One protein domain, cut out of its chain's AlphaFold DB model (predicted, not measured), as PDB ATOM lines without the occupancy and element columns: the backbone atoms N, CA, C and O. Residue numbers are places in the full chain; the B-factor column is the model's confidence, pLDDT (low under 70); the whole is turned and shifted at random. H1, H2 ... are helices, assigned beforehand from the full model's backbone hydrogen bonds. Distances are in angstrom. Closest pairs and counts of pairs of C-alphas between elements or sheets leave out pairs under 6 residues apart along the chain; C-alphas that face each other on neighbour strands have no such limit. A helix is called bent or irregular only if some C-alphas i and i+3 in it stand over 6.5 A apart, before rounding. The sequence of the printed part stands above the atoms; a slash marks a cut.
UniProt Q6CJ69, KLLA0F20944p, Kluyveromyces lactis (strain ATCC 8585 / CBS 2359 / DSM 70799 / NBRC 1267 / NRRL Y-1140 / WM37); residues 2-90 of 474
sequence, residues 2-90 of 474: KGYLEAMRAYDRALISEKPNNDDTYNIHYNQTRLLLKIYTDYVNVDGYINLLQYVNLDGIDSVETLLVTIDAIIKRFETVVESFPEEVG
ATOM      1  N   LYS A   2      90.137 111.281 132.252       86.88
ATOM      2  CA  LYS A   2      89.644 111.242 130.849       86.88
ATOM      3  C   LYS A   2      90.039 112.466 130.005       86.88
ATOM      4  O   LYS A   2      90.581 112.288 128.923       86.88
ATOM      5  N   GLY A   3      89.867 113.680 130.537       88.75
ATOM      6  CA  GLY A   3      90.291 114.906 129.845       88.75
ATOM      7  C   GLY A   3      91.801 114.975 129.576       88.75
ATOM      8  O   GLY A   3      92.213 115.407 128.508       88.75
ATOM      9  N   TYR A   4      92.633 114.462 130.490       91.25
ATOM     10  CA  TYR A   4      94.084 114.384 130.281       91.25
ATOM     11  C   TYR A   4      94.466 113.383 129.180       91.25
ATOM     12  O   TYR A   4      95.356 113.667 128.384       91.25
ATOM     13  N   LEU A   5      93.757 112.253 129.067       90.56
ATOM     14  CA  LEU A   5      93.944 111.318 127.947       90.56
ATOM     15  C   LEU A   5      93.540 111.947 126.610       90.56
ATOM     16  O   LEU A   5      94.204 111.732 125.599       90.56
ATOM     17  N   GLU A   6      92.448 112.709 126.585       90.62
ATOM     18  CA  GLU A   6      92.014 113.428 125.383       90.62
ATOM     19  C   GLU A   6      93.032 114.490 124.958       90.62
ATOM     20  O   GLU A   6      93.322 114.587 123.764       90.62
ATOM     21  N   ALA A   7      93.623 115.208 125.919       91.62
ATOM     22  CA  ALA A   7      94.708 116.155 125.676       91.62
ATOM     23  C   ALA A   7      95.960 115.459 125.114       91.62
ATOM     24  O   ALA A   7      96.449 115.856 124.060       91.62
ATOM     25  N   MET A   8      96.421 114.362 125.731       91.38
ATOM     26  CA  MET A   8      97.558 113.581 125.218       91.38
ATOM     27  C   MET A   8      97.324 113.092 123.786       91.38
ATOM     28  O   MET A   8      98.168 113.297 122.918       91.38
ATOM     29  N   ARG A   9      96.134 112.548 123.499       90.75
ATOM     30  CA  ARG A   9      95.755 112.127 122.140       90.75
ATOM     31  C   ARG A   9      95.703 113.294 121.154       90.75
ATOM     32  O   ARG A   9      95.905 113.084 119.961       90.75
ATOM     33  N   ALA A  10      95.358 114.500 121.605       90.38
ATOM     34  CA  ALA A  10      95.370 115.684 120.754       90.38
ATOM     35  C   ALA A  10      96.801 116.075 120.372       90.38
ATOM     36  O   ALA A  10      97.050 116.301 119.190       90.38
ATOM     37  N   TYR A  11      97.731 116.053 121.330       91.62
ATOM     38  CA  TYR A  11      99.154 116.261 121.066       91.62
ATOM     39  C   TYR A  11      99.732 115.197 120.121       91.62
ATOM     40  O   TYR A  11     100.361 115.551 119.127       91.62
ATOM     41  N   ASP A  12      99.430 113.914 120.343       89.50
ATOM     42  CA  ASP A  12      99.897 112.831 119.465       89.50
ATOM     43  C   ASP A  12      99.402 113.006 118.021       89.50
ATOM     44  O   ASP A  12     100.139 112.774 117.065       89.50
ATOM     45  N   ARG A  13      98.154 113.463 117.836       89.00
ATOM     46  CA  ARG A  13      97.624 113.785 116.501       89.00
ATOM     47  C   ARG A  13      98.325 114.985 115.869       89.00
ATOM     48  O   ARG A  13      98.516 114.977 114.656       89.00
ATOM     49  N   ALA A  14      98.677 115.999 116.657       87.00
ATOM     50  CA  ALA A  14      99.360 117.191 116.163       87.00
ATOM     51  C   ALA A  14     100.778 116.868 115.658       87.00
ATOM     52  O   ALA A  14     101.162 117.346 114.590       87.00
ATOM     53  N   LEU A  15     101.500 115.968 116.338       86.50
ATOM     54  CA  LEU A  15     102.828 115.493 115.916       86.50
ATOM     55  C   LEU A  15     102.817 114.730 114.580       86.50
ATOM     56  O   LEU A  15     103.826 114.690 113.885       86.50
ATOM     57  N   ILE A  16     101.684 114.123 114.211       86.06
ATOM     58  CA  ILE A  16     101.524 113.352 112.962       86.06
ATOM     59  C   ILE A  16     100.982 114.241 111.817       86.06
ATOM     60  O   ILE A  16     100.730 113.763 110.711       86.06
ATOM     61  N   SER A  17     100.776 115.541 112.052       82.19
ATOM     62  CA  SER A  17     100.234 116.456 111.039       82.19
ATOM     63  C   SER A  17     101.177 116.641 109.837       82.19
ATOM     64  O   SER A  17     102.387 116.471 109.937       82.19
ATOM     65  N   GLU A  18     100.627 116.976 108.661       66.44
ATOM     66  CA  GLU A  18     101.361 116.947 107.379       66.44
ATOM     67  C   GLU A  18     102.466 118.022 107.233       66.44
ATOM     68  O   GLU A  18     103.216 117.986 106.254       66.44
ATOM     69  N   LYS A  19     102.578 118.979 108.170       68.25
ATOM     70  CA  LYS A  19     103.583 120.061 108.161       68.25
ATOM     71  C   LYS A  19     103.983 120.499 109.583       68.25
ATOM     72  O   LYS A  19     103.574 121.580 110.004       68.25
ATOM     73  N   PRO A  20     104.757 119.702 110.330       70.62
ATOM     74  CA  PRO A  20     105.250 120.132 111.632       70.62
ATOM     75  C   PRO A  20     106.313 121.231 111.453       70.62
ATOM     76  O   PRO A  20     107.287 121.029 110.724       70.62
ATOM     77  N   ASN A  21     106.129 122.392 112.090       81.12
ATOM     78  CA  ASN A  21     107.226 123.334 112.328       81.12
ATOM     79  C   ASN A  21     108.083 122.823 113.506       81.12
ATOM     80  O   ASN A  21     107.579 122.095 114.369       81.12
ATOM     81  N   ASN A  22     109.366 123.188 113.551       82.38
ATOM     82  CA  ASN A  22     110.245 122.855 114.674       82.38
ATOM     83  C   ASN A  22     109.688 123.422 115.986       82.38
ATOM     84  O   ASN A  22     109.567 122.669 116.949       82.38
ATOM     85  N   ASP A  23     109.246 124.680 115.982       82.00
ATOM     86  CA  ASP A  23     108.691 125.359 117.162       82.00
ATOM     87  C   ASP A  23     107.419 124.662 117.657       82.00
ATOM     88  O   ASP A  23     107.244 124.427 118.851       82.00
ATOM     89  N   ASP A  24     106.536 124.256 116.739       84.69
ATOM     90  CA  ASP A  24     105.322 123.507 117.083       84.69
ATOM     91  C   ASP A  24     105.670 122.144 117.686       84.69
ATOM     92  O   ASP A  24     105.064 121.716 118.667       84.69
ATOM     93  N   THR A  25     106.671 121.463 117.128       87.75
ATOM     94  CA  THR A  25     107.118 120.148 117.607       87.75
ATOM     95  C   THR A  25     107.740 120.253 119.000       87.75
ATOM     96  O   THR A  25     107.395 119.463 119.884       87.75
ATOM     97  N   TYR A  26     108.594 121.256 119.219       90.56
ATOM     98  CA  TYR A  26     109.142 121.612 120.527       90.56
ATOM     99  C   TYR A  26     108.018 121.867 121.537       90.56
ATOM    100  O   TYR A  26     107.945 121.198 122.569       90.56
ATOM    101  N   ASN A  27     107.083 122.762 121.201       89.69
ATOM    102  CA  ASN A  27     105.975 123.138 122.072       89.69
ATOM    103  C   ASN A  27     105.075 121.946 122.404       89.69
ATOM    104  O   ASN A  27     104.607 121.819 123.537       89.69
ATOM    105  N   ILE A  28     104.817 121.051 121.448       91.88
ATOM    106  CA  ILE A  28     104.021 119.851 121.703       91.88
ATOM    107  C   ILE A  28     104.753 118.918 122.674       91.88
ATOM    108  O   ILE A  28     104.155 118.501 123.667       91.88
ATOM    109  N   HIS A  29     106.032 118.612 122.440       92.75
ATOM    110  CA  HIS A  29     106.793 117.738 123.335       92.75
ATOM    111  C   HIS A  29     106.964 118.330 124.736       92.75
ATOM    112  O   HIS A  29     106.812 117.613 125.733       92.75
ATOM    113  N   TYR A  30     107.221 119.636 124.816       94.06
ATOM    114  CA  TYR A  30     107.290 120.361 126.074       94.06
ATOM    115  C   TYR A  30     105.965 120.258 126.839       94.06
ATOM    116  O   TYR A  30     105.938 119.758 127.964       94.06
ATOM    117  N   ASN A  31     104.845 120.621 126.209       93.25
ATOM    118  CA  ASN A  31     103.534 120.615 126.858       93.25
ATOM    119  C   ASN A  31     103.048 119.208 127.231       93.25
ATOM    120  O   ASN A  31     102.434 119.035 128.285       93.25
ATOM    121  N   GLN A  32     103.346 118.186 126.421       94.12
ATOM    122  CA  GLN A  32     103.099 116.793 126.804       94.12
ATOM    123  C   GLN A  32     103.850 116.442 128.089       94.12
ATOM    124  O   GLN A  32     103.278 115.842 128.996       94.12
ATOM    125  N   THR A  33     105.123 116.825 128.185       95.38
ATOM    126  CA  THR A  33     105.958 116.509 129.350       95.38
ATOM    127  C   THR A  33     105.519 117.299 130.584       95.38
ATOM    128  O   THR A  33     105.336 116.709 131.648       95.38
ATOM    129  N   ARG A  34     105.217 118.594 130.430       95.06
ATOM    130  CA  ARG A  34     104.643 119.449 131.481       95.06
ATOM    131  C   ARG A  34     103.310 118.907 132.000       95.06
ATOM    132  O   ARG A  34     103.065 118.916 133.204       95.06
ATOM    133  N   LEU A  35     102.458 118.383 131.118       95.12
ATOM    134  CA  LEU A  35     101.202 117.750 131.516       95.12
ATOM    135  C   LEU A  35     101.438 116.505 132.383       95.12
ATOM    136  O   LEU A  35     100.735 116.309 133.375       95.12
ATOM    137  N   LEU A  36     102.417 115.671 132.025       96.12
ATOM    138  CA  LEU A  36     102.784 114.500 132.823       96.12
ATOM    139  C   LEU A  36     103.339 114.903 134.191       96.12
ATOM    140  O   LEU A  36     102.926 114.317 135.190       96.12
ATOM    141  N   LEU A  37     104.195 115.931 134.245       95.50
ATOM    142  CA  LEU A  37     104.686 116.495 135.505       95.50
ATOM    143  C   LEU A  37     103.521 116.962 136.382       95.50
ATOM    144  O   LEU A  37     103.426 116.544 137.530       95.50
ATOM    145  N   LYS A  38     102.573 117.722 135.819       93.88
ATOM    146  CA  LYS A  38     101.381 118.186 136.542       93.88
ATOM    147  C   LYS A  38     100.546 117.034 137.102       93.88
ATOM    148  O   LYS A  38     100.078 117.093 138.232       93.88
ATOM    149  N   ILE A  39     100.324 115.975 136.322       93.62
ATOM    150  CA  ILE A  39      99.576 114.799 136.797       93.62
ATOM    151  C   ILE A  39     100.333 114.110 137.935       93.62
ATOM    152  O   ILE A  39      99.710 113.669 138.904       93.62
ATOM    153  N   TYR A  40     101.659 114.026 137.820       94.12
ATOM    154  CA  TYR A  40     102.508 113.443 138.843       94.12
ATOM    155  C   TYR A  40     102.423 114.244 140.151       94.12
ATOM    156  O   TYR A  40     102.066 113.668 141.177       94.12
ATOM    157  N   THR A  41     102.633 115.561 140.118       92.12
ATOM    158  CA  THR A  41     102.612 116.425 141.312       92.12
ATOM    159  C   THR A  41     101.218 116.569 141.929       92.12
ATOM    160  O   THR A  41     101.083 116.536 143.148       92.12
ATOM    161  N   ASP A  42     100.161 116.676 141.114       91.12
ATOM    162  CA  ASP A  42      98.804 116.971 141.606       91.12
ATOM    163  C   ASP A  42      98.038 115.716 142.067       91.12
ATOM    164  O   ASP A  42      97.021 115.837 142.760       91.12
ATOM    165  N   TYR A  43      98.481 114.507 141.681       91.38
ATOM    166  CA  TYR A  43      97.756 113.265 141.994       91.38
ATOM    167  C   TYR A  43      98.603 112.071 142.449       91.38
ATOM    168  O   TYR A  43      98.071 111.239 143.188       91.38
ATOM    169  N   VAL A  44      99.853 111.930 142.000       90.88
ATOM    170  CA  VAL A  44     100.690 110.749 142.302       90.88
ATOM    171  C   VAL A  44     101.614 110.999 143.490       90.88
ATOM    172  O   VAL A  44     101.763 110.105 144.316       90.88
ATOM    173  N   ASN A  45     102.203 112.192 143.567       90.06
ATOM    174  CA  ASN A  45     103.160 112.601 144.589       90.06
ATOM    175  C   ASN A  45     102.720 113.902 145.268       90.06
ATOM    176  O   ASN A  45     103.434 114.903 145.285       90.06
ATOM    177  N   VAL A  46     101.490 113.905 145.766       87.44
ATOM    178  CA  VAL A  46     100.891 115.093 146.362       87.44
ATOM    179  C   VAL A  46     101.480 115.326 147.746       87.44
ATOM    180  O   VAL A  46     101.558 114.391 148.540       87.44
ATOM    181  N   ASP A  47     101.891 116.566 148.022       82.81
ATOM    182  CA  ASP A  47     102.619 116.950 149.242       82.81
ATOM    183  C   ASP A  47     103.895 116.107 149.478       82.81
ATOM    184  O   ASP A  47     104.333 115.972 150.610       82.81
ATOM    185  N   GLY A  48     104.464 115.497 148.427       82.19
ATOM    186  CA  GLY A  48     105.703 114.711 148.497       82.19
ATOM    187  C   GLY A  48     105.538 113.231 148.873       82.19
ATOM    188  O   GLY A  48     106.479 112.460 148.706       82.19
ATOM    189  N   TYR A  49     104.358 112.802 149.344       83.06
ATOM    190  CA  TYR A  49     104.164 111.425 149.841       83.06
ATOM    191  C   TYR A  49     102.774 110.812 149.595       83.06
ATOM    192  O   TYR A  49     102.555 109.641 149.913       83.06
ATOM    193  N   ILE A  50     101.808 111.556 149.038       87.25
ATOM    194  CA  ILE A  50     100.417 111.092 148.914       87.25
ATOM    195  C   ILE A  50     100.071 110.762 147.464       87.25
ATOM    196  O   ILE A  50      99.981 111.635 146.602       87.25
ATOM    197  N   ASN A  51      99.720 109.501 147.221       89.19
ATOM    198  CA  ASN A  51      99.132 109.076 145.956       89.19
ATOM    199  C   ASN A  51      97.598 109.074 146.043       89.19
ATOM    200  O   ASN A  51      96.971 108.101 146.468       89.19
ATOM    201  N   LEU A  52      96.968 110.166 145.602       88.56
ATOM    202  CA  LEU A  52      95.510 110.320 145.629       88.56
ATOM    203  C   LEU A  52      94.789 109.324 144.714       88.56
ATOM    204  O   LEU A  52      93.627 108.990 144.966       88.56
ATOM    205  N   LEU A  53      95.451 108.840 143.659       86.44
ATOM    206  CA  LEU A  53      94.846 107.916 142.698       86.44
ATOM    207  C   LEU A  53      94.587 106.531 143.290       86.44
ATOM    208  O   LEU A  53      93.702 105.836 142.797       86.44
ATOM    209  N   GLN A  54      95.263 106.157 144.379       82.06
ATOM    210  CA  GLN A  54      94.972 104.918 145.113       82.06
ATOM    211  C   GLN A  54      93.553 104.899 145.705       82.06
ATOM    212  O   GLN A  54      92.985 103.832 145.935       82.06
ATOM    213  N   TYR A  55      92.948 106.072 145.913       77.56
ATOM    214  CA  TYR A  55      91.610 106.224 146.495       77.56
ATOM    215  C   TYR A  55      90.512 106.444 145.451       77.56
ATOM    216  O   TYR A  55      89.352 106.674 145.805       77.56
ATOM    217  N   VAL A  56      90.857 106.389 144.165       83.44
ATOM    218  CA  VAL A  56      89.926 106.600 143.057       83.44
ATOM    219  C   VAL A  56      89.815 105.313 142.256       83.44
ATOM    220  O   VAL A  56      90.816 104.733 141.852       83.44
ATOM    221  N   ASN A  57      88.586 104.876 141.975       82.75
ATOM    222  CA  ASN A  57      88.395 103.773 141.046       82.75
ATOM    223  C   ASN A  57      88.666 104.259 139.608       82.75
ATOM    224  O   ASN A  57      87.925 105.094 139.080       82.75
ATOM    225  N   LEU A  58      89.734 103.740 139.001       83.94
ATOM    226  CA  LEU A  58      90.142 104.023 137.623       83.94
ATOM    227  C   LEU A  58      89.687 102.940 136.626       83.94
ATOM    228  O   LEU A  58      89.967 103.060 135.431       83.94
ATOM    229  N   ASP A  59      88.954 101.924 137.088       82.19
ATOM    230  CA  ASP A  59      88.394 100.862 136.257       82.19
ATOM    231  C   ASP A  59      87.526 101.451 135.135       82.19
ATOM    232  O   ASP A  59      86.664 102.312 135.345       82.19
ATOM    233  N   GLY A  60      87.741 100.968 133.910       78.06
ATOM    234  CA  GLY A  60      87.002 101.419 132.727       78.06
ATOM    235  C   GLY A  60      87.520 102.716 132.099       78.06
ATOM    236  O   GLY A  60      86.841 103.295 131.247       78.06
ATOM    237  N   ILE A  61      88.706 103.188 132.492       84.19
ATOM    238  CA  ILE A  61      89.461 104.179 131.726       84.19
ATOM    239  C   ILE A  61      90.616 103.459 131.017       84.19
ATOM    240  O   ILE A  61      91.635 103.135 131.619       84.19
ATOM    241  N   ASP A  62      90.456 103.212 129.720       80.00
ATOM    242  CA  ASP A  62      91.483 102.540 128.925       80.00
ATOM    243  C   ASP A  62      92.744 103.411 128.783       80.00
ATOM    244  O   ASP A  62      92.656 104.622 128.567       80.00
ATOM    245  N   SER A  63      93.923 102.777 128.813       82.38
ATOM    246  CA  SER A  63      95.237 103.418 128.597       82.38
ATOM    247  C   SER A  63      95.668 104.449 129.655       82.38
ATOM    248  O   SER A  63      96.528 105.279 129.369       82.38
ATOM    249  N   VAL A  64      95.129 104.414 130.881       84.19
ATOM    250  CA  VAL A  64      95.551 105.329 131.969       84.19
ATOM    251  C   VAL A  64      97.038 105.223 132.295       84.19
ATOM    252  O   VAL A  64      97.651 106.230 132.626       84.19
ATOM    253  N   GLU A  65      97.628 104.041 132.132       83.94
ATOM    254  CA  GLU A  65      99.060 103.782 132.337       83.94
ATOM    255  C   GLU A  65      99.960 104.745 131.543       83.94
ATOM    256  O   GLU A  65     101.047 105.083 131.990       83.94
ATOM    257  N   THR A  66      99.484 105.266 130.405       85.06
ATOM    258  CA  THR A  66     100.220 106.259 129.600       85.06
ATOM    259  C   THR A  66     100.369 107.624 130.279       85.06
ATOM    260  O   THR A  66     101.268 108.381 129.921       85.06
ATOM    261  N   LEU A  67      99.505 107.938 131.250       87.50
ATOM    262  CA  LEU A  67      99.554 109.161 132.053       87.50
ATOM    263  C   LEU A  67     100.309 108.975 133.373       87.50
ATOM    264  O   LEU A  67     100.737 109.960 133.967       87.50
ATOM    265  N   LEU A  68     100.426 107.736 133.858       89.75
ATOM    266  CA  LEU A  68     101.010 107.418 135.161       89.75
ATOM    267  C   LEU A  68     102.473 107.022 134.989       89.75
ATOM    268  O   LEU A  68     102.843 105.855 135.096       89.75
ATOM    269  N   VAL A  69     103.295 108.018 134.674       91.56
ATOM    270  CA  VAL A  69     104.723 107.841 134.397       91.56
ATOM    271  C   VAL A  69     105.542 108.212 135.631       91.56
ATOM    272  O   VAL A  69     105.154 109.095 136.393       91.56
ATOM    273  N   THR A  70     106.669 107.529 135.844       93.06
ATOM    274  CA  THR A  70     107.569 107.829 136.964       93.06
ATOM    275  C   THR A  70     108.310 109.144 136.742       93.06
ATOM    276  O   THR A  70     108.538 109.556 135.601       93.06
ATOM    277  N   ILE A  71     108.745 109.772 137.833       95.25
ATOM    278  CA  ILE A  71     109.497 111.026 137.779       95.25
ATOM    279  C   ILE A  71     110.814 110.890 136.987       95.25
ATOM    280  O   ILE A  71     111.113 111.767 136.181       95.25
ATOM    281  N   ASP A  72     111.523 109.750 137.057       94.44
ATOM    282  CA  ASP A  72     112.706 109.479 136.213       94.44
ATOM    283  C   ASP A  72     112.405 109.583 134.715       94.44
ATOM    284  O   ASP A  72     113.220 110.051 133.920       94.44
ATOM    285  N   ALA A  73     111.243 109.074 134.304       95.50
ATOM    286  CA  ALA A  73     110.842 109.074 132.907       95.50
ATOM    287  C   ALA A  73     110.423 110.475 132.451       95.50
ATOM    288  O   ALA A  73     110.612 110.809 131.283       95.50
ATOM    289  N   ILE A  74     109.876 111.290 133.358       97.06
ATOM    290  CA  ILE A  74     109.544 112.695 133.104       97.06
ATOM    291  C   ILE A  74     110.829 113.519 132.944       97.06
ATOM    292  O   ILE A  74     110.949 114.228 131.947       97.06
ATOM    293  N   ILE A  75     111.820 113.348 133.831       97.12
ATOM    294  CA  ILE A  75     113.145 113.986 133.714       97.12
ATOM    295  C   ILE A  75     113.767 113.674 132.352       97.12
ATOM    296  O   ILE A  75     114.078 114.587 131.595       97.12
ATOM    297  N   LYS A  76     113.846 112.389 131.983       96.88
ATOM    298  CA  LYS A  76     114.415 111.969 130.692       96.88
ATOM    299  C   LYS A  76     113.698 112.579 129.494       96.88
ATOM    300  O   LYS A  76     114.328 112.856 128.477       96.88
ATOM    301  N   ARG A  77     112.377 112.765 129.579       96.56
ATOM    302  CA  ARG A  77     111.608 113.430 128.520       96.56
ATOM    303  C   ARG A  77     111.989 114.901 128.412       96.56
ATOM    304  O   ARG A  77     112.247 115.340 127.301       96.56
ATOM    305  N   PHE A  78     112.084 115.625 129.527       97.19
ATOM    306  CA  PHE A  78     112.562 117.010 129.514       97.19
ATOM    307  C   PHE A  78     113.989 117.115 128.965       97.19
ATOM    308  O   PHE A  78     114.209 117.902 128.050       97.19
ATOM    309  N   GLU A  79     114.920 116.282 129.438       96.25
ATOM    310  CA  GLU A  79     116.297 116.216 128.923       96.25
ATOM    311  C   GLU A  79     116.313 115.959 127.408       96.25
ATOM    312  O   GLU A  79     116.990 116.662 126.665       96.25
ATOM    313  N   THR A  80     115.483 115.029 126.921       96.19
ATOM    314  CA  THR A  80     115.360 114.750 125.479       96.19
ATOM    315  C   THR A  80     114.870 115.973 124.699       96.19
ATOM    316  O   THR A  80     115.335 116.202 123.582       96.19
ATOM    317  N   VAL A  81     113.943 116.767 125.251       94.88
ATOM    318  CA  VAL A  81     113.480 118.008 124.603       94.88
ATOM    319  C   VAL A  81     114.602 119.047 124.565       94.88
ATOM    320  O   VAL A  81     114.832 119.624 123.506       94.88
ATOM    321  N   VAL A  82     115.347 119.227 125.663       94.25
ATOM    322  CA  VAL A  82     116.520 120.124 125.715       94.25
ATOM    323  C   VAL A  82     117.566 119.728 124.670       94.25
ATOM    324  O   VAL A  82     118.070 120.581 123.943       94.25
ATOM    325  N   GLU A  83     117.876 118.436 124.560       94.19
ATOM    326  CA  GLU A  83     118.869 117.918 123.612       94.19
ATOM    327  C   GLU A  83     118.410 118.008 122.151       94.19
ATOM    328  O   GLU A  83     119.223 118.247 121.258       94.19
ATOM    329  N   SER A  84     117.113 117.811 121.896       92.62
ATOM    330  CA  SER A  84     116.554 117.800 120.537       92.62
ATOM    331  C   SER A  84     116.328 119.203 119.972       92.62
ATOM    332  O   SER A  84     116.354 119.372 118.754       92.62
ATOM    333  N   PHE A  85     116.119 120.198 120.839       91.88
ATOM    334  CA  PHE A  85     115.790 121.576 120.460       91.88
ATOM    335  C   PHE A  85     116.659 122.601 121.210       91.88
ATOM    336  O   PHE A  85     116.122 123.469 121.893       91.88
ATOM    337  N   PRO A  86     118.001 122.544 121.093       88.00
ATOM    338  CA  PRO A  86     118.909 123.351 121.912       88.00
ATOM    339  C   PRO A  86     118.773 124.867 121.698       88.00
ATOM    340  O   PRO A  86     119.153 125.632 122.579       88.00
ATOM    341  N   GLU A  87     118.255 125.299 120.544       86.69
ATOM    342  CA  GLU A  87     118.062 126.716 120.198       86.69
ATOM    343  C   GLU A  87     116.706 127.274 120.670       86.69
ATOM    344  O   GLU A  87     116.577 128.484 120.812       86.69
ATOM    345  N   GLU A  88     115.731 126.409 120.981       86.06
ATOM    346  CA  GLU A  88     114.356 126.795 121.359       86.06
ATOM    347  C   GLU A  88     114.095 126.690 122.875       86.06
ATOM    348  O   GLU A  88     112.974 126.890 123.345       86.06
ATOM    349  N   VAL A  89     115.115 126.331 123.665       87.44
ATOM    350  CA  VAL A  89     114.976 126.081 125.107       87.44
ATOM    351  C   VAL A  89     114.607 127.365 125.851       87.44
ATOM    352  O   VAL A  89     115.431 128.258 126.033       87.44
ATOM    353  N   GLY A  90     113.368 127.421 126.342       88.19
ATOM    354  CA  GLY A  90     112.873 128.507 127.190       88.19
ATOM    355  C   GLY A  90     113.148 128.298 128.683       88.19
ATOM    356  O   GLY A  90     113.369 127.173 129.142       88.19
TER     357      GLY A  90
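What this domain is: This is residues 2 to 90 of the 474 residues of the protein "KLLA0F20944p" of Kluyveromyces lactis (strain ATCC 8585 / CBS 2359 / DSM 70799 / NBRC 1267 / NRRL Y-1140 / WM37) (UniProt Q6CJ69). Three long helices lie side by side and run back and forth, with H2, the longest, in the middle and H1 and H4 packed on different sides of it, apart from each other. The short helix H3 sits by the end of H2 where H2 stops, and a long stretch with no named element, residues 56 to 70, leads from H3 to the beginning of H4. The printed part has 89 residues with four named helices in the order H1, H2, H3, H4 and no named strand; the class is all helix. The whole is only just compact, close to loose, with a radius of gyration of the C-alphas of 14.5 A, and its outline is only just flat, spanning 41 by 27 by 15 A.

Where its parts are: H2 covers residues 22 to 44 and is 31.6 A long from first to last C-alpha, from (110.245, 122.855, 114.674) to (100.690, 110.749, 142.302). It is neither bent nor irregular, but only just: C-alphas 41 and 44 are 6.1 A apart. H1, residues 2 to 15, is 20.4 A long and begins with C-alpha 2 at (89.644, 111.242, 130.849). H4, residues 71 to 84, is 19.8 A long and ends with C-alpha 84 at (116.554, 117.800, 120.537). H3 holds four residues, 52 to 55, and measures 5.7 A.

How they stand to each other: H2 is the hub, touching the three other helices. H2 and H4 touch, with the closest C-alphas, those of Thr 33 and Ile 74, 6.4 A apart. They run opposite ways at a shallow tilt of 13 degrees, and their centres are 10.3 A apart. H1 touches H2, which meets it with residues 25 to 35 alone; the closest C-alphas are those of Tyr 11 and Ile 28, at 6.1 A. H1 and H2 form a helical hairpin, running opposite ways at a shallow tilt of 19 degrees. H2 and H3 touch only at the corner by their link, H2 with residues 43 to 44 alone; the closest C-alphas, those of Tyr 43 and Leu 52, are 5.2 A apart. H1 is apart from H3 and from H4, and H3 and H4 are apart too. In H1, H2 and H4 every O i to N i+4 pair is within hydrogen-bond range, while H3 is too short for such a pair.

The domain as a whole: The two C-alphas farthest apart, those of Glu 18 and Tyr 49, are 42.9 A from each other. The printed part has no cut. The links H1 to H2, of 6 residues, and H2 to H3, of 7, are short, and the link H3 to H4, of 15 residues, is long. The mean pLDDT of the printed part is 88.7, and the model's confidence is under 70 at residues 18 to 19.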